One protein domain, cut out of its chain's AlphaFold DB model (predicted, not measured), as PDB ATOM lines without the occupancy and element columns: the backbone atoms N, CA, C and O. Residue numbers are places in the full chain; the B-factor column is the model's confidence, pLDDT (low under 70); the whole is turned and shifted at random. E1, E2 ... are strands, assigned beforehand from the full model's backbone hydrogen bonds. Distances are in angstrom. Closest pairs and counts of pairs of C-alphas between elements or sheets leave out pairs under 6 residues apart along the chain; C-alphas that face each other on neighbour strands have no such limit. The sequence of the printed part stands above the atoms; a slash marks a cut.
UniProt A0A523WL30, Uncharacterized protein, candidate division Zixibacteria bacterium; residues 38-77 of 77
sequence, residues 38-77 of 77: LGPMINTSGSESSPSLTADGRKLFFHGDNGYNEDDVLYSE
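Overview. This is residues 38 to 77 of the 77 residues of an uncharacterized protein of candidate division Zixibacteria bacterium (UniProt A0A523WL30). The model is one small, twisted sheet of three strands that runs to and fro as two successive hairpins, E1 with E2 and E2 with E3, with the unnamed opening stretch, residues 38 to 47, folded back over one face of it. The strands and the turns at the two ends of the sheet make the longest axis. The printed part has 40 residues, with three named strands in the order E1, E2, E3 along the chain and no named helix; the sheet's order is E1, E2, E3, antiparallel throughout. The class is all strand, though named strands hold 16 of the 40 residues, under half. The whole is compact, with a radius of gyration of the C-alphas of 10.0 A, and elongated, with spans of 30 by 18 by 12 A.

Along the chain. The inner strand E2 holds residues 60 to 64 and measures 12.0 A from first to last C-alpha. The edge strand E1, residues 48 to 53, is the longest by residues; it measures 14.3 A and begins with C-alpha 48 at (-4.193, 8.226, 21.243). The other edge strand, E3, holds residues 72 to 76, measures 13.1 A and ends with C-alpha 76 at (4.153, 1.441, 28.968). Before E1, the printed part begins with C-alpha 38 at (5.942, 9.913, 28.213).

Arrangement. The three strands form a meander, each strand the antiparallel neighbour of the one before. E1 and E2 are a hairpin, with 163 degrees between their directions. C-alphas 51 and 62 face each other at 4.3 A. Across this pair, N 49 and O 63 are within hydrogen-bond range at 2.8 A, as are N 61 and O 52 at 2.8 A. E2 and E3 are also a hairpin, with 146 degrees between their directions. C-alphas 61 and 75 face each other at 4.8 A. Here N 74 and O 62 are within hydrogen-bond range at 3.1 A, and N 64 and O 72 at 3.3 A. The sheet is only just strongly twisted: its C-alphas lie up to 4.2 A off the best plane through them.

Size, cuts and confidence. The two C-alphas farthest apart are those of Asp 56, in the link from E1 to E2, and Tyr 68, in the link from E2 to E3, at 30.3 A. Both links are short, with 6 and 7 residues. The first and last printed C-alphas, those of Leu 38 and Glu 77, are 10.4 A apart. Glu 77 is the chain's last residue, and the printed part has no cut. The mean pLDDT of the printed part is 76.0; residues 66 to 77 are under 70, and E3 has a mean of 62.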
ATOM      1  N   LEU A  38       5.745  11.302  27.785       83.31
ATOM      2  CA  LEU A  38       5.942   9.913  28.213       83.31
ATOM      3  C   LEU A  38       6.747   9.084  27.197       83.31
ATOM      4  O   LEU A  38       6.871   7.870  27.330       83.31
ATOM      5  N   GLY A  39       7.320   9.741  26.191       86.12
ATOM      6  CA  GLY A  39       8.164   9.136  25.174       86.12
ATOM      7  C   GLY A  39       7.442   8.896  23.846       86.12
ATOM      8  O   GLY A  39       6.217   8.990  23.749       86.12
ATOM      9  N   PRO A  40       8.207   8.550  22.797       81.31
ATOM     10  CA  PRO A  40       7.719   8.488  21.418       81.31
ATOM     11  C   PRO A  40       6.732   7.344  21.145       81.31
ATOM     12  O   PRO A  40       6.189   7.281  20.052       81.31
ATOM     13  N   MET A  41       6.520   6.434  22.101       76.19
ATOM     14  CA  MET A  41       5.513   5.372  21.999       76.19
ATOM     15  C   MET A  41       4.106   5.863  22.372       76.19
ATOM     16  O   MET A  41       3.131   5.315  21.872       76.19
ATOM     17  N   ILE A  42       4.010   6.870  23.250       79.06
ATOM     18  CA  ILE A  42       2.739   7.435  23.731       79.06
ATOM     19  C   ILE A  42       2.469   8.797  23.101       79.06
ATOM     20  O   ILE A  42       1.341   9.088  22.745       79.06
ATOM     21  N   ASN A  43       3.473   9.666  23.002       83.88
ATOM     22  CA  ASN A  43       3.311  10.988  22.403       83.88
ATOM     23  C   ASN A  43       3.669  10.932  20.918       83.88
ATOM     24  O   ASN A  43       4.677  11.514  20.499       83.88
ATOM     25  N   THR A  44       2.881  10.182  20.146       81.38
ATOM     26  CA  THR A  44       3.064  10.075  18.698       81.38
ATOM     27  C   THR A  44       2.457  11.292  17.990       81.38
ATOM     28  O   THR A  44       1.905  12.198  18.615       81.38
ATOM     29  N   SER A  45       2.598  11.367  16.665       83.00
ATOM     30  CA  SER A  45       1.837  12.328  15.852       83.00
ATOM     31  C   SER A  45       0.418  11.846  15.523       83.00
ATOM     32  O   SER A  45      -0.341  12.599  14.913       83.00
ATOM     33  N   GLY A  46       0.110  10.582  15.827       79.94
ATOM     34  CA  GLY A  46      -1.192   9.960  15.633       79.94
ATOM     35  C   GLY A  46      -2.170  10.319  16.750       79.94
ATOM     36  O   GLY A  46      -1.907  11.184  17.581       79.94
ATOM     37  N   SER A  47      -3.334   9.675  16.736       80.00
ATOM     38  CA  SER A  47      -4.339   9.845  17.785       80.00
ATOM     39  C   SER A  47      -4.186   8.753  18.837       80.00
ATOM     40  O   SER A  47      -4.260   7.569  18.509       80.00
ATOM     41  N   GLU A  48      -4.076   9.137  20.105       82.75
ATOM     42  CA  GLU A  48      -4.193   8.226  21.243       82.75
ATOM     43  C   GLU A  48      -5.536   8.407  21.964       82.75
ATOM     44  O   GLU A  48      -6.003   9.524  22.204       82.75
ATOM     45  N   SER A  49      -6.199   7.306  22.315       82.19
ATOM     46  CA  SER A  49      -7.516   7.328  22.953       82.19
ATOM     47  C   SER A  49      -7.720   6.171  23.931       82.19
ATOM     48  O   SER A  49      -6.920   5.245  24.017       82.19
ATOM     49  N   SER A  50      -8.820   6.227  24.686       85.94
ATOM     50  CA  SER A  50      -9.257   5.156  25.596       85.94
ATOM     51  C   SER A  50      -8.200   4.701  26.626       85.94
ATOM     52  O   SER A  50      -7.952   3.499  26.746       85.94
ATOM     53  N   PRO A  51      -7.565   5.619  27.386       86.94
ATOM     54  CA  PRO A  51      -6.576   5.231  28.383       86.94
ATOM     55  C   PRO A  51      -7.205   4.414  29.526       86.94
ATOM     56  O   PRO A  51      -8.284   4.741  30.021       86.94
ATOM     57  N   SER A  52      -6.501   3.383  29.989       88.75
ATOM     58  CA  SER A  52      -6.867   2.541  31.130       88.75
ATOM     59  C   SER A  52      -5.634   2.230  31.974       88.75
ATOM     60  O   SER A  52      -4.620   1.767  31.459       88.75
ATOM     61  N   LEU A  53      -5.713   2.486  33.279       88.31
ATOM     62  CA  LEU A  53      -4.617   2.265  34.221       88.31
ATOM     63  C   LEU A  53      -4.888   1.009  35.053       88.31
ATOM     64  O   LEU A  53      -6.006   0.802  35.532       88.31
ATOM     65  N   THR A  54      -3.873   0.175  35.268       89.75
ATOM     66  CA  THR A  54      -3.984  -0.941  36.217       89.75
ATOM     67  C   THR A  54      -4.208  -0.443  37.641       89.75
ATOM     68  O   THR A  54      -3.795   0.653  38.010       89.75
ATOM     69  N   ALA A  55      -4.837  -1.273  38.478       90.12
ATOM     70  CA  ALA A  55      -5.143  -0.917  39.866       90.12
ATOM     71  C   ALA A  55      -3.897  -0.578  40.709       90.12
ATOM     72  O   ALA A  55      -3.994   0.165  41.681       90.12
ATOM     73  N   ASP A  56      -2.730  -1.116  40.341       92.00
ATOM     74  CA  ASP A  56      -1.444  -0.816  40.976       92.00
ATOM     75  C   ASP A  56      -0.755   0.443  40.414       92.00
ATOM     76  O   ASP A  56       0.304   0.825  40.910       92.00
ATOM     77  N   GLY A  57      -1.337   1.077  39.393       86.12
ATOM     78  CA  GLY A  57      -0.830   2.292  38.761       86.12
ATOM     79  C   GLY A  57       0.415   2.098  37.896       86.12
ATOM     80  O   GLY A  57       1.021   3.087  37.499       86.12
ATOM     81  N   ARG A  58       0.830   0.854  37.629       86.94
ATOM     82  CA  ARG A  58       2.119   0.563  36.977       86.94
ATOM     83  C   ARG A  58       2.043   0.396  35.472       86.94
ATOM     84  O   ARG A  58       3.082   0.374  34.829       86.94
ATOM     85  N   LYS A  59       0.847   0.216  34.914       84.56
ATOM     86  CA  LYS A  59       0.663   0.009  33.477       84.56
ATOM     87  C   LYS A  59      -0.470   0.875  32.971       84.56
ATOM     88  O   LYS A  59      -1.594   0.782  33.466       84.56
ATOM     89  N   LEU A  60      -0.155   1.685  31.970       83.19
ATOM     90  CA  LEU A  60      -1.121   2.442  31.189       83.19
ATOM     91  C   LEU A  60      -1.351   1.715  29.867       83.19
ATOM     92  O   LEU A  60      -0.399   1.471  29.134       83.19
ATOM     93  N   PHE A  61      -2.606   1.402  29.575       83.50
ATOM     94  CA  PHE A  61      -3.077   0.892  28.295       83.50
ATOM     95  C   PHE A  61      -3.797   2.002  27.546       83.50
ATOM     96  O   PHE A  61      -4.511   2.781  28.168       83.50
ATOM     97  N   PHE A  62      -3.643   2.068  26.232       80.50
ATOM     98  CA  PHE A  62      -4.344   3.030  25.386       80.50
ATOM     99  C   PHE A  62      -4.462   2.474  23.966       80.50
ATOM    100  O   PHE A  62      -3.695   1.594  23.569       80.50
ATOM    101  N   HIS A  63      -5.437   2.974  23.215       81.31
ATOM    102  CA  HIS A  63      -5.499   2.781  21.770       81.31
ATOM    103  C   HIS A  63      -4.643   3.860  21.123       81.31
ATOM    104  O   HIS A  63      -4.822   5.036  21.441       81.31
ATOM    105  N   GLY A  64      -3.719   3.483  20.248       73.62
ATOM    106  CA  GLY A  64      -2.875   4.431  19.528       73.62
ATOM    107  C   GLY A  64      -2.818   4.110  18.044       73.62
ATOM    108  O   GLY A  64      -2.809   2.942  17.661       73.62
ATOM    109  N   ASP A  65      -2.746   5.151  17.220       70.31
ATOM    110  CA  ASP A  65      -2.348   5.025  15.821       70.31
ATOM    111  C   ASP A  65      -0.823   5.158  15.725       70.31
ATOM    112  O   ASP A  65      -0.254   6.249  15.775       70.31
ATOM    113  N   ASN A  66      -0.148   4.018  15.629       64.25
ATOM    114  CA  ASN A  66       1.303   3.919  15.486       64.25
ATOM    115  C   ASN A  66       1.753   3.928  14.007       64.25
ATOM    116  O   ASN A  66       2.919   3.645  13.718       64.25
ATOM    117  N   GLY A  67       0.860   4.267  13.067       55.91
ATOM    118  CA  GLY A  67       1.160   4.422  11.644       55.91
ATOM    119  C   GLY A  67       1.254   3.118  10.848       55.91
ATOM    120  O   GLY A  67       1.596   3.166   9.664       55.91
ATOM    121  N   TYR A  68       0.959   1.965  11.461       54.94
ATOM    122  CA  TYR A  68       0.975   0.665  10.782       54.94
ATOM    123  C   TYR A  68      -0.387  -0.034  10.777       54.94
ATOM    124  O   TYR A  68      -0.711  -0.628   9.753       54.94
ATOM    125  N   ASN A  69      -1.187   0.084  11.844       52.31
ATOM    126  CA  ASN A  69      -2.577  -0.375  11.903       52.31
ATOM    127  C   ASN A  69      -3.390   0.570  12.808       52.31
ATOM    128  O   ASN A  69      -2.941   0.916  13.898       52.31
ATOM    129  N   GLU A  70      -4.583   0.971  12.366       55.28
ATOM    130  CA  GLU A  70      -5.558   1.650  13.225       55.28
ATOM    131  C   GLU A  70      -5.977   0.663  14.339       55.28
ATOM    132  O   GLU A  70      -6.447  -0.432  14.035       55.28
ATOM    133  N   ASP A  71      -5.785   1.038  15.610       55.44
ATOM    134  CA  ASP A  71      -6.247   0.331  16.823       55.44
ATOM    135  C   ASP A  71      -5.366  -0.800  17.411       55.44
ATOM    136  O   ASP A  71      -5.869  -1.859  17.802       55.44
ATOM    137  N   ASP A  72      -4.063  -0.564  17.603       62.75
ATOM    138  CA  ASP A  72      -3.250  -1.413  18.490       62.75
ATOM    139  C   ASP A  72      -3.393  -0.991  19.970       62.75
ATOM    140  O   ASP A  72      -3.338   0.193  20.318       62.75
ATOM    141  N   VAL A  73      -3.525  -1.975  20.872       59.72
ATOM    142  CA  VAL A  73      -3.427  -1.747  22.326       59.72
ATOM    143  C   VAL A  73      -1.952  -1.670  22.709       59.72
ATOM    144  O   VAL A  73      -1.247  -2.682  22.722       59.72
ATOM    145  N   LEU A  74      -1.491  -0.473  23.056       63.72
ATOM    146  CA  LEU A  74      -0.123  -0.216  23.504       63.72
ATOM    147  C   LEU A  74      -0.055  -0.170  25.037       63.72
ATOM    148  O   LEU A  74      -1.043   0.159  25.700       63.72
ATOM    149  N   TYR A  75       1.108  -0.507  25.604       64.00
ATOM    150  CA  TYR A  75       1.375  -0.375  27.039       64.00
ATOM    151  C   TYR A  75       2.753   0.235  27.307       64.00
ATOM    152  O   TYR A  75       3.688   0.019  26.540       64.00
ATOM    153  N   SER A  76       2.875   0.964  28.417       61.91
ATOM    154  CA  SER A  76       4.153   1.441  28.968       61.91
ATOM    155  C   SER A  76       4.395   0.832  30.349       61.91
ATOM    156  O   SER A  76       3.435   0.625  31.099       61.91
ATOM    157  N   GLU A  77       5.666   0.556  30.663       57.94
ATOM    158  CA  GLU A  77       6.177   0.206  32.004       57.94
ATOM    159  C   GLU A  77       6.842   1.408  32.685       57.94
ATOM    160  O   GLU A  77       7.309   2.311  31.948       57.94
TER     161      GLU A  77